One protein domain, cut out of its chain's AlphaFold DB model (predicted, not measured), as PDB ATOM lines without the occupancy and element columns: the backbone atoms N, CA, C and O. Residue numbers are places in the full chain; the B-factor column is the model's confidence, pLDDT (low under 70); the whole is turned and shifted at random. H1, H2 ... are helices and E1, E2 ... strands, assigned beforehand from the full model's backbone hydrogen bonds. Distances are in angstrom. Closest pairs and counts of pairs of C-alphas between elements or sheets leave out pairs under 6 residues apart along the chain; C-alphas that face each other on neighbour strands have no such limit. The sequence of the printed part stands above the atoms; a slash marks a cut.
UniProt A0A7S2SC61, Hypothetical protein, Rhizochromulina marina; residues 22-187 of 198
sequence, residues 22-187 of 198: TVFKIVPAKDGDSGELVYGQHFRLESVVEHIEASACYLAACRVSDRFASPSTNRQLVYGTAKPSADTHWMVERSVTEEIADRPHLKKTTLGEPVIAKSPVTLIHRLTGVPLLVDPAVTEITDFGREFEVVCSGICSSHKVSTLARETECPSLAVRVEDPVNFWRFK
ATOM      1  N   THR A  22     159.044 163.662 166.377       83.50
ATOM      2  CA  THR A  22     159.483 164.036 167.740       83.50
ATOM      3  C   THR A  22     158.338 164.524 168.625       83.50
ATOM      4  O   THR A  22     158.557 164.924 169.770       83.50
ATOM      5  N   VAL A  23     157.115 164.513 168.094       88.44
ATOM      6  CA  VAL A  23     155.934 165.058 168.749       88.44
ATOM      7  C   VAL A  23     155.011 163.929 169.182       88.44
ATOM      8  O   VAL A  23     154.670 163.036 168.408       88.44
ATOM      9  N   PHE A  24     154.576 164.012 170.435       90.88
ATOM     10  CA  PHE A  24     153.678 163.044 171.044       90.88
ATOM     11  C   PHE A  24     152.473 163.754 171.657       90.88
ATOM     12  O   PHE A  24     152.612 164.794 172.307       90.88
ATOM     13  N   LYS A  25     151.294 163.162 171.483       91.88
ATOM     14  CA  LYS A  25     150.095 163.462 172.259       91.88
ATOM     15  C   LYS A  25     150.168 162.692 173.573       91.88
ATOM     16  O   LYS A  25     150.506 161.509 173.605       91.88
ATOM     17  N   ILE A  26     149.831 163.372 174.660       92.38
ATOM     18  CA  ILE A  26     149.653 162.742 175.967       92.38
ATOM     19  C   ILE A  26     148.198 162.303 176.034       92.38
ATOM     20  O   ILE A  26     147.305 163.149 176.024       92.38
ATOM     21  N   VAL A  27     147.970 160.993 176.063       92.94
ATOM     22  CA  VAL A  27     146.621 160.423 176.117       92.94
ATOM     23  C   VAL A  27     146.391 159.711 177.452       92.94
ATOM     24  O   VAL A  27     147.317 159.084 177.980       92.94
ATOM     25  N   PRO A  28     145.178 159.766 178.017       92.56
ATOM     26  CA  PRO A  28     144.868 159.066 179.259       92.56
ATOM     27  C   PRO A  28     145.082 157.549 179.157       92.56
ATOM     28  O   PRO A  28     144.809 156.923 178.130       92.56
ATOM     29  N   ALA A  29     145.557 156.917 180.238       88.31
ATOM     30  CA  ALA A  29     145.678 155.457 180.279       88.31
ATOM     31  C   ALA A  29     144.308 154.751 180.391       88.31
ATOM     32  O   ALA A  29     144.165 153.599 179.961       88.31
ATOM     33  N   LYS A  30     143.310 155.436 180.957       83.62
ATOM     34  CA  LYS A  30     141.926 154.978 181.122       83.62
ATOM     35  C   LYS A  30     140.964 156.030 180.574       83.62
ATOM     36  O   LYS A  30     141.206 157.223 180.749       83.62
ATOM     37  N   ASP A  31     139.875 155.578 179.966       72.06
ATOM     38  CA  ASP A  31     138.834 156.465 179.448       72.06
ATOM     39  C   ASP A  31     138.187 157.271 180.587       72.06
ATOM     40  O   ASP A  31     137.921 156.736 181.665       72.06
ATOM     41  N   GLY A  32     137.952 158.565 180.352       64.31
ATOM     42  CA  GLY A  32     137.327 159.484 181.314       64.31
ATOM     43  C   GLY A  32     138.292 160.257 182.219       64.31
ATOM     44  O   GLY A  32     137.865 161.190 182.894       64.31
ATOM     45  N   ASP A  33     139.586 159.936 182.198       71.12
ATOM     46  CA  ASP A  33     140.618 160.693 182.914       71.12
ATOM     47  C   ASP A  33     141.069 161.891 182.056       71.12
ATOM     48  O   ASP A  33     142.175 161.941 181.523       71.12
ATOM     49  N   SER A  34     140.140 162.819 181.804       58.66
ATOM     50  CA  SER A  34     140.384 164.035 181.024       58.66
ATOM     51  C   SER A  34     140.746 165.185 181.961       58.66
ATOM     52  O   SER A  34     139.874 165.749 182.624       58.66
ATOM     53  N   GLY A  35     142.025 165.542 182.016       72.56
ATOM     54  CA  GLY A  35     142.518 166.604 182.886       72.56
ATOM     55  C   GLY A  35     143.959 166.994 182.584       72.56
ATOM     56  O   GLY A  35     144.569 166.521 181.623       72.56
ATOM     57  N   GLU A  36     144.501 167.889 183.405       87.44
ATOM     58  CA  GLU A  36     145.926 168.211 183.385       87.44
ATOM     59  C   GLU A  36     146.748 166.988 183.808       87.44
ATOM     60  O   GLU A  36     146.348 166.245 184.699       87.44
ATOM     61  N   LEU A  37     147.913 166.788 183.185       90.88
ATOM     62  CA  LEU A  37     148.831 165.727 183.590       90.88
ATOM     63  C   LEU A  37     149.352 166.007 185.002       90.88
ATOM     64  O   LEU A  37     149.997 167.037 185.217       90.88
ATOM     65  N   VAL A  38     149.138 165.075 185.928       93.25
ATOM     66  CA  VAL A  38     149.656 165.159 187.303       93.25
ATOM     67  C   VAL A  38     150.709 164.087 187.586       93.25
ATOM     68  O   VAL A  38     150.731 163.020 186.966       93.25
ATOM     69  N   TYR A  39     151.607 164.347 188.537       93.50
ATOM     70  CA  TYR A  39     152.588 163.347 188.964       93.50
ATOM     71  C   TYR A  39     151.896 162.111 189.551       93.50
ATOM     72  O   TYR A  39     150.953 162.219 190.336       93.50
ATOM     73  N   GLY A  40     152.391 160.926 189.195       91.50
ATOM     74  CA  GLY A  40     151.806 159.647 189.606       91.50
ATOM     75  C   GLY A  40     150.622 159.171 188.752       91.50
ATOM     76  O   GLY A  40     150.213 158.017 188.880       91.50
ATOM     77  N   GLN A  41     150.088 160.008 187.855       92.75
ATOM     78  CA  GLN A  41     149.033 159.605 186.924       92.75
ATOM     79  C   GLN A  41     149.587 158.707 185.817       92.75
ATOM     80  O   GLN A  41     150.707 158.897 185.335       92.75
ATOM     81  N   HIS A  42     148.781 157.731 185.398       94.06
ATOM     82  CA  HIS A  42     149.113 156.874 184.269       94.06
ATOM     83  C   HIS A  42     148.630 157.502 182.959       94.06
ATOM     84  O   HIS A  42     147.464 157.876 182.832       94.06
ATOM     85  N   PHE A  43     149.489 157.518 181.952       95.31
ATOM     86  CA  PHE A  43     149.174 158.021 180.617       95.31
ATOM     87  C   PHE A  43     149.870 157.169 179.550       95.31
ATOM     88  O   PHE A  43     150.649 156.267 179.865       95.31
ATOM     89  N   ARG A  44     149.582 157.446 178.278       95.69
ATOM     90  CA  ARG A  44     150.336 156.926 177.132       95.69
ATOM     91  C   ARG A  44     150.863 158.086 176.299       95.69
ATOM     92  O   ARG A  44     150.287 159.174 176.288       95.69
ATOM     93  N   LEU A  45     151.956 157.831 175.593       94.94
ATOM     94  CA  LEU A  45     152.506 158.744 174.598       94.94
ATOM     95  C   LEU A  45     152.148 158.208 173.221       94.94
ATOM     96  O   LEU A  45     152.630 157.146 172.840       94.94
ATOM     97  N   GLU A  46     151.294 158.928 172.508       93.12
ATOM     98  CA  GLU A  46     150.881 158.603 171.144       93.12
ATOM     99  C   GLU A  46     151.645 159.496 170.166       93.12
ATOM    100  O   GLU A  46     151.609 160.718 170.292       93.12
ATOM    101  N   SER A  47     152.364 158.918 169.208       90.25
ATOM    102  CA  SER A  47     153.005 159.683 168.139       90.25
ATOM    103  C   SER A  47     151.952 160.401 167.296       90.25
ATOM    104  O   SER A  47     150.879 159.861 167.038       90.25
ATOM    105  N   VAL A  48     152.260 161.619 166.842       85.25
ATOM    106  CA  VAL A  48     151.401 162.321 165.874       85.25
ATOM    107  C   VAL A  48     151.575 161.816 164.445       85.25
ATOM    108  O   VAL A  48     150.751 162.147 163.599       85.25
ATOM    109  N   VAL A  49     152.636 161.051 164.168       78.00
ATOM    110  CA  VAL A  49     152.837 160.424 162.860       78.00
ATOM    111  C   VAL A  49     151.912 159.224 162.765       78.00
ATOM    112  O   VAL A  49     152.037 158.267 163.530       78.00
ATOM    113  N   GLU A  50     151.007 159.261 161.798       64.88
ATOM    114  CA  GLU A  50     150.256 158.080 161.404       64.88
ATOM    115  C   GLU A  50     151.216 157.077 160.749       64.88
ATOM    116  O   GLU A  50     151.933 157.401 159.800       64.88
ATOM    117  N   HIS A  51     151.281 155.855 161.281       65.56
ATOM    118  CA  HIS A  51     152.059 154.786 160.652       65.56
ATOM    119  C   HIS A  51     151.331 154.208 159.431       65.56
ATOM    120  O   HIS A  51     150.214 154.609 159.121       65.56
ATOM    121  N   ILE A  52     151.977 153.245 158.761       54.78
ATOM    122  CA  ILE A  52     151.675 152.653 157.437       54.78
ATOM    123  C   ILE A  52     150.218 152.149 157.237       54.78
ATOM    124  O   ILE A  52     149.844 151.756 156.140       54.78
ATOM    125  N   GLU A  53     149.338 152.247 158.231       58.19
ATOM    126  CA  GLU A  53     147.921 151.864 158.156       58.19
ATOM    127  C   GLU A  53     146.979 152.889 158.827       58.19
ATOM    128  O   GLU A  53     145.941 152.508 159.365       58.19
ATOM    129  N   ALA A  54     147.361 154.175 158.887       63.50
ATOM    130  CA  ALA A  54     146.635 155.233 159.615       63.50
ATOM    131  C   ALA A  54     146.344 154.886 161.094       63.50
ATOM    132  O   ALA A  54     145.408 155.382 161.719       63.50
ATOM    133  N   SER A  55     147.143 153.979 161.657       76.50
ATOM    134  CA  SER A  55     146.971 153.476 163.013       76.50
ATOM    135  C   SER A  55     147.805 154.301 163.985       76.50
ATOM    136  O   SER A  55     148.963 154.623 163.703       76.50
ATOM    137  N   ALA A  56     147.218 154.619 165.142       86.00
ATOM    138  CA  ALA A  56     147.910 155.282 166.241       86.00
ATOM    139  C   ALA A  56     149.171 154.498 166.633       86.00
ATOM    140  O   ALA A  56     149.167 153.271 166.589       86.00
ATOM    141  N   CYS A  57     150.236 155.191 167.039       91.81
ATOM    142  CA  CYS A  57     151.467 154.563 167.510       91.81
ATOM    143  C   CYS A  57     151.785 154.995 168.932       91.81
ATOM    144  O   CYS A  57     152.022 156.173 169.186       91.81
ATOM    145  N   TYR A  58     151.831 154.044 169.855       94.06
ATOM    146  CA  TYR A  58     152.123 154.291 171.258       94.06
ATOM    147  C   TYR A  58     153.565 153.934 171.593       94.06
ATOM    148  O   TYR A  58     154.054 152.877 171.194       94.06
ATOM    149  N   LEU A  59     154.219 154.775 172.395       95.62
ATOM    150  CA  LEU A  59     155.488 154.423 173.021       95.62
ATOM    151  C   LEU A  59     155.256 153.304 174.041       95.62
ATOM    152  O   LEU A  59     154.444 153.450 174.960       95.62
ATOM    153  N   ALA A  60     155.994 152.213 173.903       96.44
ATOM    154  CA  ALA A  60     155.921 151.047 174.763       96.44
ATOM    155  C   ALA A  60     157.300 150.624 175.261       96.44
ATOM    156  O   ALA A  60     158.324 150.936 174.651       96.44
ATOM    157  N   ALA A  61     157.317 149.870 176.354       96.38
ATOM    158  CA  ALA A  61     158.489 149.135 176.793       96.38
ATOM    159  C   ALA A  61     158.070 147.782 177.374       96.38
ATOM    160  O   ALA A  61     157.005 147.644 177.958       96.38
ATOM    161  N   CYS A  62     158.919 146.768 177.270       92.75
ATOM    162  CA  CYS A  62     158.604 145.419 177.753       92.75
ATOM    163  C   CYS A  62     159.693 144.919 178.695       92.75
ATOM    164  O   CYS A  62     160.816 145.404 178.639       92.75
ATOM    165  N   ARG A  63     159.404 143.945 179.565       92.56
ATOM    166  CA  ARG A  63     160.442 143.341 180.421       92.56
ATOM    167  C   ARG A  63     161.563 142.736 179.576       92.56
ATOM    168  O   ARG A  63     161.293 142.143 178.534       92.56
ATOM    169  N   VAL A  64     162.796 142.849 180.073       92.44
ATOM    170  CA  VAL A  64     163.950 142.187 179.455       92.44
ATOM    171  C   VAL A  64     163.719 140.679 179.467       92.44
ATOM    172  O   VAL A  64     163.372 140.103 180.498       92.44
ATOM    173  N   SER A  65     163.896 140.052 178.313       90.56
ATOM    174  CA  SER A  65     163.879 138.602 178.137       90.56
ATOM    175  C   SER A  65     164.788 138.226 176.971       90.56
ATOM    176  O   SER A  65     165.158 139.092 176.183       90.56
ATOM    177  N   ASP A  66     165.063 136.936 176.795       86.69
ATOM    178  CA  ASP A  66     165.897 136.435 175.692       86.69
ATOM    179  C   ASP A  66     165.394 136.853 174.298       86.69
ATOM    180  O   ASP A  66     166.152 136.863 173.334       86.69
ATOM    181  N   ARG A  67     164.102 137.185 174.180       85.94
ATOM    182  CA  ARG A  67     163.472 137.637 172.931       85.94
ATOM    183  C   ARG A  67     163.301 139.149 172.843       85.94
ATOM    184  O   ARG A  67     162.991 139.650 171.769       85.94
ATOM    185  N   PHE A  68     163.442 139.859 173.959       86.62
ATOM    186  CA  PHE A  68     163.112 141.273 174.058       86.62
ATOM    187  C   PHE A  68     164.130 142.004 174.926       86.62
ATOM    188  O   PHE A  68     164.018 142.028 176.151       86.62
ATOM    189  N   ALA A  69     165.102 142.625 174.269       92.12
ATOM    190  CA  ALA A  69     166.086 143.514 174.866       92.12
ATOM    191  C   ALA A  69     166.521 144.559 173.831       92.12
ATOM    192  O   ALA A  69     166.318 144.364 172.629       92.12
ATOM    193  N   SER A  70     167.085 145.676 174.286       90.81
ATOM    194  CA  SER A  70     167.669 146.662 173.381       90.81
ATOM    195  C   SER A  70     168.849 146.033 172.624       90.81
ATOM    196  O   SER A  70     169.673 145.358 173.250       90.81
ATOM    197  N   PRO A  71     168.956 146.229 171.296       86.81
ATOM    198  CA  PRO A  71     169.964 145.548 170.485       86.81
ATOM    199  C   PRO A  71     171.400 145.851 170.912       86.81
ATOM    200  O   PRO A  71     172.262 144.979 170.833       86.81
ATOM    201  N   SER A  72     171.658 147.078 171.371       89.69
ATOM    202  CA  SER A  72     173.025 147.547 171.600       89.69
ATOM    203  C   SER A  72     173.477 147.354 173.042       89.69
ATOM    204  O   SER A  72     174.639 147.048 173.299       89.69
ATOM    205  N   THR A  73     172.565 147.548 173.997       89.69
ATOM    206  CA  THR A  73     172.897 147.580 175.431       89.69
ATOM    207  C   THR A  73     172.323 146.419 176.233       89.69
ATOM    208  O   THR A  73     172.635 146.302 177.419       89.69
ATOM    209  N   ASN A  74     171.501 145.559 175.619       91.31
ATOM    210  CA  ASN A  74     170.788 144.470 176.292       91.31
ATOM    211  C   ASN A  74     169.973 144.954 177.514       91.31
ATOM    212  O   ASN A  74     169.823 144.263 178.524       91.31
ATOM    213  N   ARG A  75     169.491 146.198 177.445       93.19
ATOM    214  CA  ARG A  75     168.626 146.839 178.438       93.19
ATOM    215  C   ARG A  75     167.168 146.655 178.045       93.19
ATOM    216  O   ARG A  75     166.834 146.004 177.059       93.19
ATOM    217  N   GLN A  76     166.272 147.220 178.843       95.25
ATOM    218  CA  GLN A  76     164.852 147.155 178.559       95.25
ATOM    219  C   GLN A  76     164.530 147.935 177.274       95.25
ATOM    220  O   GLN A  76     164.744 149.147 177.208       95.25
ATOM    221  N   LEU A  77     164.020 147.221 176.267       95.25
ATOM    222  CA  LEU A  77     163.680 147.772 174.957       95.25
ATOM    223  C   LEU A  77     162.518 148.767 175.058       95.25
ATOM    224  O   LEU A  77     161.517 148.491 175.725       95.25
ATOM    225  N   VAL A  78     162.647 149.878 174.334       95.44
ATOM    226  CA  VAL A  78     161.593 150.867 174.088       95.44
ATOM    227  C   VAL A  78     161.258 150.837 172.599       95.44
ATOM    228  O   VAL A  78     162.159 150.811 171.766       95.44
ATOM    229  N   TYR A  79     159.974 150.794 172.257       93.50
ATOM    230  CA  TYR A  79     159.514 150.611 170.878       93.50
ATOM    231  C   TYR A  79     158.139 151.248 170.645       93.50
ATOM    232  O   TYR A  79     157.430 151.584 171.592       93.50
ATOM    233  N   GLY A  80     157.759 151.421 169.379       92.12
ATOM    234  CA  GLY A  80     156.414 151.843 168.983       92.12
ATOM    235  C   GLY A  80     155.479 150.648 168.780       92.12
ATOM    236  O   GLY A  80     155.886 149.631 168.221       92.12
ATOM    237  N   THR A  81     154.221 150.753 169.206       92.19
ATOM    238  CA  THR A  81     153.186 149.731 168.963       92.19
ATOM    239  C   THR A  81     151.848 150.362 168.606       92.19
ATOM    240  O   THR A  81     151.442 151.350 169.211       92.19
ATOM    241  N   ALA A  82     151.117 149.753 167.672       91.88
ATOM    242  CA  ALA A  82     149.773 150.208 167.321       91.88
ATOM    243  C   ALA A  82     148.688 149.772 168.317       91.88
ATOM    244  O   ALA A  82     147.589 150.320 168.349       91.88
ATOM    245  N   LYS A  83     148.980 148.761 169.144       90.94
ATOM    246  CA  LYS A  83     148.008 148.172 170.071       90.94
ATOM    247  C   LYS A  83     148.270 148.676 171.491       90.94
ATOM    248  O   LYS A  83     149.274 148.265 172.080       90.94
ATOM    249  N   PRO A  84     147.391 149.517 172.071       92.00
ATOM    250  CA  PRO A  84     147.559 149.972 173.442       92.00
ATOM    251  C   PRO A  84     147.435 148.788 174.410       92.00
ATOM    252  O   PRO A  84     146.450 148.052 174.404       92.00
ATOM    253  N   SER A  85     148.438 148.610 175.266       93.75
ATOM    254  CA  SER A  85     148.507 147.537 176.269       93.75
ATOM    255  C   SER A  85     149.086 148.059 177.591       93.75
ATOM    256  O   SER A  85     149.354 149.255 177.729       93.75
ATOM    257  N   ALA A  86     149.305 147.182 178.574       94.62
ATOM    258  CA  ALA A  86     150.014 147.545 179.805       94.62
ATOM    259  C   ALA A  86     151.454 148.040 179.551       94.62
ATOM    260  O   ALA A  86     151.957 148.848 180.327       94.62
ATOM    261  N   ASP A  87     152.079 147.617 178.447       96.00
ATOM    262  CA  ASP A  87     153.432 148.033 178.044       96.00
ATOM    263  C   ASP A  87     153.478 149.490 177.559       96.00
ATOM    264  O   ASP A  87     154.540 150.093 177.459       96.00
ATOM    265  N   THR A  88     152.315 150.075 177.251       96.81
ATOM    266  CA  THR A  88     152.184 151.477 176.811       96.81
ATOM    267  C   THR A  88     151.930 152.447 177.964       96.81
ATOM    268  O   THR A  88     151.716 153.636 177.734       96.81
ATOM    269  N   HIS A  89     151.878 151.954 179.206       96.75
ATOM    270  CA  HIS A  89     151.568 152.775 180.374       96.75
ATOM    271  C   HIS A  89     152.829 153.419 180.939       96.75
ATOM    272  O   HIS A  89     153.749 152.741 181.401       96.75
ATOM    273  N   TRP A  90     152.809 154.743 180.981       97.25
ATOM    274  CA  TRP A  90     153.852 155.576 181.554       97.25
ATOM    275  C   TRP A  90     153.310 156.366 182.736       97.25
ATOM    276  O   TRP A  90     152.107 156.597 182.855       97.25
ATOM    277  N   MET A  91     154.212 156.775 183.615       95.81
ATOM    278  CA  MET A  91     153.919 157.615 184.767       95.81
ATOM    279  C   MET A  91     155.005 158.677 184.898       95.81
ATOM    280  O   MET A  91     156.175 158.401 184.641       95.81
ATOM    281  N   VAL A  92     154.625 159.894 185.287       94.69
ATOM    282  CA  VAL A  92     155.595 160.962 185.548       94.69
ATOM    283  C   VAL A  92     155.915 160.991 187.031       94.69
ATOM    284  O   VAL A  92     155.015 161.083 187.868       94.69
ATOM    285  N   GLU A  93     157.202 160.982 187.350       92.81
ATOM    286  CA  GLU A  93     157.712 161.285 188.680       92.81
ATOM    287  C   GLU A  93     158.603 162.526 188.639       92.81
ATOM    288  O   GLU A  93     159.185 162.880 187.611       92.81
ATOM    289  N   ARG A  94     158.732 163.194 189.785       90.81
ATOM    290  CA  ARG A  94     159.720 164.255 189.942       90.81
ATOM    291  C   ARG A  94     161.121 163.636 189.962       90.81
ATOM    292  O   ARG A  94     161.375 162.729 190.758       90.81
ATOM    293  N   SER A  95     162.009 164.139 189.107       90.06
ATOM    294  CA  SER A  95     163.393 163.664 189.008       90.06
ATOM    295  C   SER A  95     164.171 163.879 190.292       90.06
ATOM    296  O   SER A  95     164.108 164.964 190.869       90.06
ATOM    297  N   VAL A  96     164.945 162.881 190.717       86.38
ATOM    298  CA  VAL A  96     165.703 162.959 191.972       86.38
ATOM    299  C   VAL A  96     167.012 163.706 191.749       86.38
ATOM    300  O   VAL A  96     168.049 163.116 191.455       86.38
ATOM    301  N   THR A  97     166.964 165.022 191.914       85.00
ATOM    302  CA  THR A  97     168.155 165.875 191.991       85.00
ATOM    303  C   THR A  97     168.796 165.797 193.381       85.00
ATOM    304  O   THR A  97     168.206 165.247 194.312       85.00
ATOM    305  N   GLU A  98     169.985 166.382 193.550       81.31
ATOM    306  CA  GLU A  98     170.638 166.534 194.866       81.31
ATOM    307  C   GLU A  98     169.689 167.152 195.903       81.31
ATOM    308  O   GLU A  98     169.514 166.619 196.996       81.31
ATOM    309  N   GLU A  99     168.957 168.194 195.500       80.12
ATOM    310  CA  GLU A  99     167.961 168.870 196.335       80.12
ATOM    311  C   GLU A  99     166.886 167.916 196.892       80.12
ATOM    312  O   GLU A  99     166.440 168.066 198.036       80.12
ATOM    313  N   ILE A 100     166.441 166.956 196.076       80.88
ATOM    314  CA  ILE A 100     165.405 165.988 196.457       80.88
ATOM    315  C   ILE A 100     166.002 164.824 197.237       80.88
ATOM    316  O   ILE A 100     165.348 164.325 198.152       80.88
ATOM    317  N   ALA A 101     167.224 164.395 196.923       77.19
ATOM    318  CA  ALA A 101     167.893 163.334 197.671       77.19
ATOM    319  C   ALA A 101     168.076 163.704 199.155       77.19
ATOM    320  O   ALA A 101     167.919 162.841 200.022       77.19
ATOM    321  N   ASP A 102     168.296 164.989 199.451       77.69
ATOM    322  CA  ASP A 102     168.357 165.516 200.821       77.69
ATOM    323  C   ASP A 102     166.973 165.633 201.486       77.69
ATOM    324  O   ASP A 102     166.846 165.586 202.712       77.69
ATOM    325  N   ARG A 103     165.904 165.757 200.688       80.75
ATOM    326  CA  ARG A 103     164.510 165.913 201.146       80.75
ATOM    327  C   ARG A 103     163.569 164.940 200.422       80.75
ATOM    328  O   ARG A 103     162.655 165.352 199.709       80.75
ATOM    329  N   PRO A 104     163.723 163.629 200.647       74.44
ATOM    330  CA  PRO A 104     163.032 162.576 199.896       74.44
ATOM    331  C   PRO A 104     161.507 162.575 200.055       74.44
ATOM    332  O   PRO A 104     160.785 162.077 199.189       74.44
ATOM    333  N   HIS A 105     160.992 163.164 201.139       77.62
ATOM    334  CA  HIS A 105     159.558 163.384 201.321       77.62
ATOM    335  C   HIS A 105     158.968 164.269 200.212       77.62
ATOM    336  O   HIS A 105     157.821 164.044 199.839       77.62
ATOM    337  N   LEU A 106     159.755 165.179 199.617       77.94
ATOM    338  CA  LEU A 106     159.310 166.040 198.517       77.94
ATOM    339  C   LEU A 106     158.864 165.244 197.288       77.94
ATOM    340  O   LEU A 106     157.967 165.683 196.579       77.94
ATOM    341  N   LYS A 107     159.447 164.062 197.044       77.75
ATOM    342  CA  LYS A 107     159.016 163.181 195.947       77.75
ATOM    343  C   LYS A 107     157.635 162.572 196.217       77.75
ATOM    344  O   LYS A 107     156.847 162.390 195.296       77.75
ATOM    345  N   LYS A 108     157.331 162.262 197.483       78.12
ATOM    346  CA  LYS A 108     156.025 161.712 197.889       78.12
ATOM    347  C   LYS A 108     154.945 162.793 197.927       78.12
ATOM    348  O   LYS A 108     153.816 162.516 197.545       78.12
ATOM    349  N   THR A 109     155.282 164.009 198.358       83.06
ATOM    350  CA  THR A 109     154.313 165.113 198.450       83.06
ATOM    351  C   THR A 109     153.897 165.662 197.090       83.06
ATOM    352  O   THR A 109     152.829 166.242 196.999       83.06
ATOM    353  N   THR A 110     154.696 165.455 196.036       85.31
ATOM    354  CA  THR A 110     154.364 165.925 194.680       85.31
ATOM    355  C   THR A 110     153.315 165.078 193.963       85.31
ATOM    356  O   THR A 110     152.864 165.456 192.889       85.31
ATOM    357  N   LEU A 111     152.934 163.914 194.503       88.19
ATOM    358  CA  LEU A 111     151.916 163.061 193.886       88.19
ATOM    359  C   LEU A 111     150.574 163.800 193.796       88.19
ATOM    360  O   LEU A 111     150.098 164.354 194.782       88.19
ATOM    361  N   GLY A 112     149.960 163.782 192.611       89.31
ATOM    362  CA  GLY A 112     148.721 164.511 192.335       89.31
ATOM    363  C   GLY A 112     148.906 165.999 192.019       89.31
ATOM    364  O   GLY A 112     147.933 166.649 191.648       89.31
ATOM    365  N   GLU A 113     150.124 166.545 192.102       92.50
ATOM    366  CA  GLU A 113     150.393 167.913 191.655       92.50
ATOM    367  C   GLU A 113     150.506 167.985 190.119       92.50
ATOM    368  O   GLU A 113     151.053 167.063 189.500       92.50
ATOM    369  N   PRO A 114     150.052 169.082 189.481       92.50
ATOM    370  CA  PRO A 114     150.222 169.291 188.046       92.50
ATOM    371  C   PRO A 114     151.690 169.288 187.604       92.50
ATOM    372  O   PRO A 114     152.564 169.913 188.214       92.50
ATOM    373  N   VAL A 115     151.966 168.634 186.476       91.94
ATOM    374  CA  VAL A 115     153.297 168.616 185.865       91.94
ATOM    375  C   VAL A 115     153.548 169.936 185.137       91.94
ATOM    376  O   VAL A 115     152.968 170.239 184.092       91.94
ATOM    377  N   ILE A 116     154.476 170.727 185.673       90.88
ATOM    378  CA  ILE A 116     154.887 172.002 185.079       90.88
ATOM    379  C   ILE A 116     155.775 171.740 183.852       90.88
ATOM    380  O   ILE A 116     156.771 171.019 183.920       90.88
ATOM    381  N   ALA A 117     155.443 172.362 182.717       87.44
ATOM    382  CA  ALA A 117     156.243 172.251 181.498       87.44
ATOM    383  C   ALA A 117     157.691 172.729 181.723       87.44
ATOM    384  O   ALA A 117     157.933 173.680 182.462       87.44
ATOM    385  N   LYS A 118     158.653 172.112 181.024       87.69
ATOM    386  CA  LYS A 118     160.108 172.354 181.137       87.69
ATOM    387  C   LYS A 118     160.756 171.991 182.481       87.69
ATOM    388  O   LYS A 118     161.988 171.990 182.545       87.69
ATOM    389  N   SER A 119     159.991 171.657 183.518       88.88
ATOM    390  CA  SER A 119     160.556 171.084 184.741       88.88
ATOM    391  C   SER A 119     161.158 169.705 184.449       88.88
ATOM    392  O   SER A 119     160.619 168.984 183.604       88.88
ATOM    393  N   PRO A 120     162.289 169.346 185.085       91.00
ATOM    394  CA  PRO A 120     162.869 168.017 184.947       91.00
ATOM    395  C   PRO A 120     161.938 166.976 185.570       91.00
ATOM    396  O   PRO A 120     161.509 167.116 186.719       91.00
ATOM    397  N   VAL A 121     161.629 165.947 184.793       93.06
ATOM    398  CA  VAL A 121     160.792 164.825 185.200       93.06
ATOM    399  C   VAL A 121     161.428 163.508 184.794       93.06
ATOM    400  O   VAL A 121     162.199 163.445 183.840       93.06
ATOM    401  N   THR A 122     161.065 162.445 185.495       94.12
ATOM    402  CA  THR A 122     161.475 161.086 185.162       94.12
ATOM    403  C   THR A 122     160.243 160.335 184.666       94.12
ATOM    404  O   THR A 122     159.198 160.332 185.319       94.12
ATOM    405  N   LEU A 123     160.343 159.737 183.479       96.06
ATOM    406  CA  LEU A 123     159.258 158.963 182.877       96.06
ATOM    407  C   LEU A 123     159.428 157.501 183.265       96.06
ATOM    408  O   LEU A 123     160.406 156.877 182.876       96.06
ATOM    409  N   ILE A 124     158.497 156.958 184.037       96.19
ATOM    410  CA  ILE A 124     158.571 155.598 184.566       96.19
ATOM    411  C   ILE A 124     157.668 154.688 183.749       96.19
ATOM    412  O   ILE A 124     156.468 154.942 183.627       96.19
ATOM    413  N   HIS A 125     158.223 153.593 183.231       96.94
ATOM    414  CA  HIS A 125     157.413 152.548 182.626       96.94
ATOM    415  C   HIS A 125     156.624 151.813 183.713       96.94
ATOM    416  O   HIS A 125     157.203 151.220 184.628       96.94
ATOM    417  N   ARG A 126     155.291 151.832 183.641       94.88
ATOM    418  CA  ARG A 126     154.446 151.467 184.785       94.88
ATOM    419  C   ARG A 126     154.561 150.002 185.194       94.88
ATOM    420  O   ARG A 126     154.481 149.702 186.389       94.88
ATOM    421  N   LEU A 127     154.714 149.100 184.223       94.00
ATOM    422  CA  LEU A 127     154.754 147.657 184.469       94.00
ATOM    423  C   LEU A 127     156.085 147.198 185.083       94.00
ATOM    424  O   LEU A 127     156.107 146.223 185.841       94.00
ATOM    425  N   THR A 128     157.192 147.864 184.744       93.69
ATOM    426  CA  THR A 128     158.535 147.493 185.223       93.69
ATOM    427  C   THR A 128     159.055 148.396 186.333       93.69
ATOM    428  O   THR A 128     159.941 147.978 187.070       93.69
ATOM    429  N   GLY A 129     158.506 149.602 186.486       93.06
ATOM    430  CA  GLY A 129     159.004 150.603 187.432       93.06
ATOM    431  C   GLY A 129     160.358 151.197 187.034       93.06
ATOM    432  O   GLY A 129     161.004 151.837 187.856       93.06
ATOM    433  N   VAL A 130     160.808 150.969 185.797       94.38
ATOM    434  CA  VAL A 130     162.123 151.403 185.310       94.38
ATOM    435  C   VAL A 130     161.972 152.725 184.547       94.38
ATOM    436  O   VAL A 130     161.035 152.846 183.748       94.38
ATOM    437  N   PRO A 131     162.856 153.715 184.771       95.19
ATOM    438  CA  PRO A 131     162.785 154.994 184.081       95.19
ATOM    439  C   PRO A 131     163.258 154.902 182.627       95.19
ATOM    440  O   PRO A 131     164.134 154.105 182.298       95.19
ATOM    441  N   LEU A 132     162.688 155.756 181.780       95.75
ATOM    442  CA  LEU A 132     163.138 156.019 180.422       95.75
ATOM    443  C   LEU A 132     164.442 156.817 180.452       95.75
ATOM    444  O   LEU A 132     164.561 157.808 181.176       95.75
ATOM    445  N   LEU A 133     165.386 156.425 179.611       93.56
ATOM    446  CA  LEU A 133     166.729 156.972 179.559       93.56
ATOM    447  C   LEU A 133     167.210 157.061 178.109       93.56
ATOM    448  O   LEU A 133     166.895 156.206 177.282       93.56
ATOM    449  N   VAL A 134     168.007 158.087 177.823       91.69
ATOM    450  CA  VAL A 134     168.817 158.164 176.600       91.69
ATOM    451  C   VAL A 134     170.217 157.659 176.924       91.69
ATOM    452  O   VAL A 134     170.839 158.174 177.851       91.69
ATOM    453  N   ASP A 135     170.727 156.672 176.186       89.88
ATOM    454  CA  ASP A 135     172.106 156.215 176.349       89.88
ATOM    455  C   ASP A 135     173.054 157.038 175.455       89.88
ATOM    456  O   ASP A 135     173.067 156.854 174.237       89.88
ATOM    457  N   PRO A 136     173.882 157.937 176.022       87.50
ATOM    458  CA  PRO A 136     174.802 158.747 175.229       87.50
ATOM    459  C   PRO A 136     175.994 157.950 174.677       87.50
ATOM    460  O   PRO A 136     176.714 158.462 173.821       87.50
ATOM    461  N   ALA A 137     176.245 156.735 175.180       88.81
ATOM    462  CA  ALA A 137     177.348 155.887 174.738       88.81
ATOM    463  C   ALA A 137     177.007 155.094 173.468       88.81
ATOM    464  O   ALA A 137     177.918 154.606 172.799       88.81
ATOM    465  N   VAL A 138     175.720 154.980 173.130       90.81
ATOM    466  CA  VAL A 138     175.252 154.248 171.953       90.81
ATOM    467  C   VAL A 138     174.600 155.207 170.975       90.81
ATOM    468  O   VAL A 138     173.559 155.800 171.252       90.81
ATOM    469  N   THR A 139     175.220 155.325 169.803       92.00
ATOM    470  CA  THR A 139     174.708 156.137 168.702       92.00
ATOM    471  C   THR A 139     174.594 155.328 167.427       92.00
ATOM    472  O   THR A 139     175.500 154.557 167.110       92.00
ATOM    473  N   GLU A 140     173.560 155.609 166.651       88.88
ATOM    474  CA  GLU A 140     173.352 155.072 165.312       88.88
ATOM    475  C   GLU A 140     173.297 156.226 164.304       88.88
ATOM    476  O   GLU A 140     172.875 157.338 164.629       88.88
ATOM    477  N   ILE A 141     173.783 155.991 163.085       90.25
ATOM    478  CA  ILE A 141     173.617 156.935 161.978       90.25
ATOM    479  C   ILE A 141     172.404 156.465 161.185       90.25
ATOM    480  O   ILE A 141     172.447 155.393 160.591       90.25
ATOM    481  N   THR A 142     171.354 157.277 161.171       87.25
ATOM    482  CA  THR A 142     170.137 157.043 160.390       87.25
ATOM    483  C   THR A 142     170.017 158.084 159.280       87.25
ATOM    484  O   THR A 142     170.798 159.040 159.214       87.25
ATOM    485  N   ASP A 143     169.007 157.942 158.420       87.94
ATOM    486  CA  ASP A 143     168.713 158.914 157.355       87.94
ATOM    487  C   ASP A 143     168.409 160.323 157.898       87.94
ATOM    488  O   ASP A 143     168.507 161.318 157.181       87.94
ATOM    489  N   PHE A 144     168.096 160.425 159.192       83.12
ATOM    490  CA  PHE A 144     167.780 161.674 159.882       83.12
ATOM    491  C   PHE A 144     168.965 162.253 160.668       83.12
ATOM    492  O   PHE A 144     168.826 163.283 161.334       83.12
ATOM    493  N   GLY A 145     170.132 161.609 160.595       87.88
ATOM    494  CA  GLY A 145     171.359 162.021 161.264       87.88
ATOM    495  C   GLY A 145     171.790 161.067 162.374       87.88
ATOM    496  O   GLY A 145     171.468 159.884 162.377       87.88
ATOM    497  N   ARG A 146     172.596 161.577 163.310       89.31
ATOM    498  CA  ARG A 146     173.080 160.789 164.447       89.31
ATOM    499  C   ARG A 146     172.019 160.750 165.541       89.31
ATOM    500  O   ARG A 146     171.679 161.792 166.098       89.31
ATOM    501  N   GLU A 147     171.569 159.553 165.877       89.81
ATOM    502  CA  GLU A 147     170.558 159.301 166.899       89.81
ATOM    503  C   GLU A 147     171.157 158.505 168.056       89.81
ATOM    504  O   GLU A 147     172.168 157.821 167.896       89.81
ATOM    505  N   PHE A 148     170.564 158.647 169.238       91.62
ATOM    506  CA  PHE A 148     170.983 157.951 170.453       91.62
ATOM    507  C   PHE A 148     169.985 156.846 170.782       91.62
ATOM    508  O   PHE A 148     168.784 157.010 170.556       91.62
ATOM    509  N   GLU A 149     170.468 155.747 171.358       91.62
ATOM    510  CA  GLU A 149     169.586 154.670 171.806       91.62
ATOM    511  C   GLU A 149     168.721 155.150 172.984       91.62
ATOM    512  O   GLU A 149     169.215 155.735 173.951       91.62
ATOM    513  N   VAL A 150     167.415 154.888 172.913       93.50
ATOM    514  CA  VAL A 150     166.473 155.135 174.008       93.50
ATOM    515  C   VAL A 150     166.072 153.795 174.610       93.50
ATOM    516  O   VAL A 150     165.629 152.891 173.906       93.50
ATOM    517  N   VAL A 151     166.221 153.664 175.924       94.94
ATOM    518  CA  VAL A 151     165.979 152.419 176.669       94.94
ATOM    519  C   VAL A 151     165.318 152.723 178.004       94.94
ATOM    520  O   VAL A 151     165.346 153.860 178.469       94.94
ATOM    521  N   CYS A 152     164.770 151.710 178.674       95.19
ATOM    522  CA  CYS A 152     164.450 151.842 180.093       95.19
ATOM    523  C   CYS A 152     165.610 151.307 180.948       95.19
ATOM    524  O   CYS A 152     165.993 150.137 180.866       95.19
ATOM    525  N   SER A 153     166.194 152.174 181.775       92.06
ATOM    526  CA  SER A 153     167.228 151.828 182.752       92.06
ATOM    527  C   SER A 153     167.351 152.923 183.800       92.06
ATOM    528  O   SER A 153     167.311 154.095 183.456       92.06
ATOM    529  N   GLY A 154     167.527 152.556 185.071       81.00
ATOM    530  CA  GLY A 154     167.767 153.517 186.147       81.00
ATOM    531  C   GLY A 154     169.253 153.703 186.406       81.00
ATOM    532  O   GLY A 154     169.854 152.886 187.104       81.00
ATOM    533  N   ILE A 155     169.840 154.781 185.882       78.94
ATOM    534  CA  ILE A 155     171.215 155.159 186.231       78.94
ATOM    535  C   ILE A 155     171.169 156.155 187.385       78.94
ATOM    536  O   ILE A 155     170.672 157.266 187.243       78.94
ATOM    537  N   CYS A 156     171.708 155.767 188.534       78.94
ATOM    538  CA  CYS A 156     171.903 156.675 189.658       78.94
ATOM    539  C   CYS A 156     173.381 157.036 189.780       78.94
ATOM    540  O   CYS A 156     174.254 156.249 189.408       78.94
ATOM    541  N   SER A 157     173.658 158.199 190.365       71.38
ATOM    542  CA  SER A 157     175.017 158.589 190.733       71.38
ATOM    543  C   SER A 157     175.705 157.492 191.564       71.38
ATOM    544  O   SER A 157     175.084 156.807 192.383       71.38
ATOM    545  N   SER A 158     177.012 157.315 191.350       61.34
ATOM    546  CA  SER A 158     177.812 156.224 191.937       61.34
ATOM    547  C   SER A 158     178.054 156.348 193.448       61.34
ATOM    548  O   SER A 158     178.768 155.531 194.040       61.34
ATOM    549  N   HIS A 159     177.461 157.349 194.103       60.16
ATOM    550  CA  HIS A 159     177.611 157.546 195.535       60.16
ATOM    551  C   HIS A 159     176.990 156.368 196.297       60.16
ATOM    552  O   HIS A 159     175.803 156.053 196.175       60.16
ATOM    553  N   LYS A 160     177.819 155.694 197.099       58.12
ATOM    554  CA  LYS A 160     177.384 154.604 197.976       58.12
ATOM    555  C   LYS A 160     176.427 155.166 199.025       58.12
ATOM    556  O   LYS A 160     176.859 155.769 200.002       58.12
ATOM    557  N   VAL A 161     175.129 154.945 198.849       60.66
ATOM    558  CA  VAL A 161     174.152 155.172 199.918       60.66
ATOM    559  C   VAL A 161     174.122 153.927 200.797       60.66
ATOM    560  O   VAL A 161     173.780 152.844 200.318       60.66
ATOM    561  N   SER A 162     174.501 154.076 202.068       57.81
ATOM    562  CA  SER A 162     174.336 153.026 203.078       57.81
ATOM    563  C   SER A 162     172.860 152.936 203.462       57.81
ATOM    564  O   SER A 162     172.396 153.622 204.371       57.81
ATOM    565  N   THR A 163     172.098 152.139 202.712       60.91
ATOM    566  CA  THR A 163     170.666 151.927 202.971       60.91
ATOM    567  C   THR A 163     170.460 151.223 204.317       60.91
ATOM    568  O   THR A 163     169.649 151.671 205.117       60.91
ATOM    569  N   LEU A 164     171.294 150.224 204.629       59.25
ATOM    570  CA  LEU A 164     171.182 149.405 205.844       59.25
ATOM    571  C   LEU A 164     171.377 150.201 207.145       59.25
ATOM    572  O   LEU A 164     170.682 149.952 208.121       59.25
ATOM    573  N   ALA A 165     172.287 151.182 207.172       58.66
ATOM    574  CA  ALA A 165     172.496 152.011 208.365       58.66
ATOM    575  C   ALA A 165     171.365 153.032 208.590       58.66
ATOM    576  O   ALA A 165     171.160 153.491 209.708       58.66
ATOM    577  N   ARG A 166     170.632 153.398 207.530       55.88
ATOM    578  CA  ARG A 166     169.506 154.343 207.601       55.88
ATOM    579  C   ARG A 166     168.171 153.653 207.847       55.88
ATOM    580  O   ARG A 166     167.249 154.317 208.309       55.88
ATOM    581  N   GLU A 167     168.058 152.352 207.585       59.09
ATOM    582  CA  GLU A 167     166.840 151.581 207.858       59.09
ATOM    583  C   GLU A 167     166.452 151.601 209.344       59.09
ATOM    584  O   GLU A 167     165.267 151.630 209.662       59.09
ATOM    585  N   THR A 168     167.430 151.686 210.249       59.38
ATOM    586  CA  THR A 168     167.214 151.796 211.701       59.38
ATOM    587  C   THR A 168     166.714 153.165 212.167       59.38
ATOM    588  O   THR A 168     166.091 153.244 213.221       59.38
ATOM    589  N   GLU A 169     166.948 154.238 211.404       59.72
ATOM    590  CA  GLU A 169     166.564 155.612 211.777       59.72
ATOM    591  C   GLU A 169     165.361 156.129 210.975       59.72
ATOM    592  O   GLU A 169     164.524 156.869 211.492       59.72
ATOM    593  N   CYS A 170     165.242 155.742 209.701       52.28
ATOM    594  CA  CYS A 170     164.113 156.083 208.845       52.28
ATOM    595  C   CYS A 170     163.980 155.065 207.688       52.28
ATOM    596  O   CYS A 170     164.614 155.231 206.640       52.28
ATOM    597  N   PRO A 171     163.121 154.039 207.824       51.34
ATOM    598  CA  PRO A 171     163.100 152.865 206.943       51.34
ATOM    599  C   PRO A 171     162.782 153.086 205.452       51.34
ATOM    600  O   PRO A 171     162.889 152.143 204.678       51.34
ATOM    601  N   SER A 172     162.321 154.266 205.008       55.19
ATOM    602  CA  SER A 172     161.577 154.358 203.729       55.19
ATOM    603  C   SER A 172     161.865 155.563 202.828       55.19
ATOM    604  O   SER A 172     161.070 155.858 201.927       55.19
ATOM    605  N   LEU A 173     162.957 156.292 203.070       58.97
ATOM    606  CA  LEU A 173     163.198 157.588 202.424       58.97
ATOM    607  C   LEU A 173     164.597 157.766 201.816       58.97
ATOM    608  O   LEU A 173     164.877 158.821 201.268       58.97
ATOM    609  N   ALA A 174     165.493 156.783 201.859       62.25
ATOM    610  CA  ALA A 174     166.777 156.934 201.177       62.25
ATOM    611  C   ALA A 174     166.574 156.870 199.650       62.25
ATOM    612  O   ALA A 174     166.340 155.798 199.097       62.25
ATOM    613  N   VAL A 175     166.665 158.016 198.970       72.75
ATOM    614  CA  VAL A 175     166.588 158.106 197.506       72.75
ATOM    615  C   VAL A 175     167.958 158.514 196.971       72.75
ATOM    616  O   VAL A 175     168.613 159.390 197.534       72.75
ATOM    617  N   ARG A 176     168.428 157.843 195.916       79.50
ATOM    618  CA  ARG A 176     169.702 158.172 195.262       79.50
ATOM    619  C   ARG A 176     169.474 159.251 194.216       79.50
ATOM    620  O   ARG A 176     168.485 159.179 193.497       79.50
ATOM    621  N   VAL A 177     170.415 160.188 194.110       83.56
ATOM    622  CA  VAL A 177     170.429 161.160 193.013       83.56
ATOM    623  C   VAL A 177     170.505 160.397 191.695       83.56
ATOM    624  O   VAL A 177     171.414 159.581 191.496       83.56
ATOM    625  N   GLU A 178     169.524 160.645 190.838       84.69
ATOM    626  CA  GLU A 178     169.421 160.102 189.488       84.69
ATOM    627  C   GLU A 178     170.412 160.829 188.569       84.69
ATOM    628  O   GLU A 178     170.665 162.025 188.725       84.69
ATOM    629  N   ASP A 179     170.988 160.112 187.608       87.06
ATOM    630  CA  ASP A 179     171.832 160.738 186.591       87.06
ATOM    631  C   ASP A 179     170.971 161.613 185.653       87.06
ATOM    632  O   ASP A 179     169.858 161.200 185.297       87.06
ATOM    633  N   PRO A 180     171.451 162.793 185.217       88.06
ATOM    634  CA  PRO A 180     170.743 163.638 184.261       88.06
ATOM    635  C   PRO A 180     170.303 162.952 182.961       88.06
ATOM    636  O   PRO A 180     169.374 163.446 182.327       88.06
ATOM    637  N   VAL A 181     170.906 161.823 182.565       88.62
ATOM    638  CA  VAL A 181     170.448 161.044 181.394       88.62
ATOM    639  C   VAL A 181     169.042 160.439 181.551       88.62
ATOM    640  O   VAL A 181     168.431 160.052 180.555       88.62
ATOM    641  N   ASN A 182     168.501 160.389 182.775       88.25
ATOM    642  CA  ASN A 182     167.112 159.993 183.041       88.25
ATOM    643  C   ASN A 182     166.130 161.181 183.005       88.25
ATOM    644  O   ASN A 182     164.926 160.986 183.178       88.25
ATOM    645  N   PHE A 183     166.622 162.421 182.875       92.19
ATOM    646  CA  PHE A 183     165.790 163.615 183.023       92.19
ATOM    647  C   PHE A 183     165.177 164.027 181.692       92.19
ATOM    648  O   PHE A 183     165.860 164.404 180.741       92.19
ATOM    649  N   TRP A 184     163.854 164.069 181.681       93.81
ATOM    650  CA  TRP A 184     163.044 164.526 180.567       93.81
ATOM    651  C   TRP A 184     162.418 165.876 180.884       93.81
ATOM    652  O   TRP A 184     162.287 166.286 182.037       93.81
ATOM    653  N   ARG A 185     162.033 166.605 179.840       93.56
ATOM    654  CA  ARG A 185     161.312 167.873 179.963       93.56
ATOM    655  C   ARG A 185     160.246 167.938 178.888       93.56
ATOM    656  O   ARG A 185     160.561 167.858 177.703       93.56
ATOM    657  N   PHE A 186     159.001 168.171 179.286       90.75
ATOM    658  CA  PHE A 186     157.941 168.430 178.320       90.75
ATOM    659  C   PHE A 186     158.090 169.834 177.731       90.75
ATOM    660  O   PHE A 186     158.063 170.839 178.450       90.75
ATOM    661  N   LYS A 187     158.220 169.903 176.406       88.88
ATOM    662  CA  LYS A 187     158.153 171.142 175.631       88.88
ATOM    663  C   LYS A 187     156.798 171.185 174.933       88.88
ATOM    664  O   LYS A 187     156.514 170.343 174.092       88.88
TER     665      LYS A 187
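AT A GLANCE: This is residues 22 to 187 of the 198 residues of the protein "Hypothetical protein" of Rhizochromulina marina (UniProt A0A7S2SC61). Little regular structure: a strongly twisted, branched sheet of eight antiparallel strands turns back on itself, bringing E6 near E7; residues 141 to 146 stick out, and H3 lies far out at one end. The 166 printed residues, under half in named elements, run E1 to E5, H1, H2, E6 to E8, H3: mixed class, compact, radius of gyration of the C-alphas 17.1 A, spans 57 by 39 by 29 A.

HOW THE PARTS SIT: E1, residues 24 to 28, E2, 42 to 47, E3, 57 to 61, and E4, 76 to 81, make a meander, each strand the antiparallel neighbour of the one before; N 25 and O 46, 2.7 A, N 47 and O 57, 2.8 A, and N 58 and O 81, 2.8 A, are within hydrogen-bond range. E5, residues 90 to 94, completes a Greek key, E2 to E5, its fourth strand the antiparallel neighbour of its first, with N 43 and O 90 at 2.9 A. E6, residues 121 to 125, neighbours E5, with N 91 and O 124 at 2.9 A. E7, residues 132 to 142, and E8, 145 to 152, form a hairpin, with N 133 and O 151 at 2.8 A; E8 neighbours E4, with N 152 and O 76 at 3.0 A. The closest C-alphas of E6 and E7, Leu 123 and Leu 132, are 5.5 A apart.

IN THESE COORDINATES: E1 begins at C-alpha 24, (153.678, 163.044, 171.044). E7, 21.2 A long, bends by 88 degrees at residue 137; E8 is 22.5 A long. H1, residues 98 to 101, is not on the sheet; H2, 105 to 109, only grazes it. H3, residues 163 to 167, not on the sheet, ends at C-alpha 167, (166.840, 151.581, 207.858). In H2 and H3 every O i to N i+4 pair is within hydrogen-bond range; H1 is too short for one.

THE WHOLE: The printed part has no cut. The links E1 to E2, E3 to E4 and H2 to E6 are long. The pLDDT is under 70 at 24 residues, among them 158 to 174.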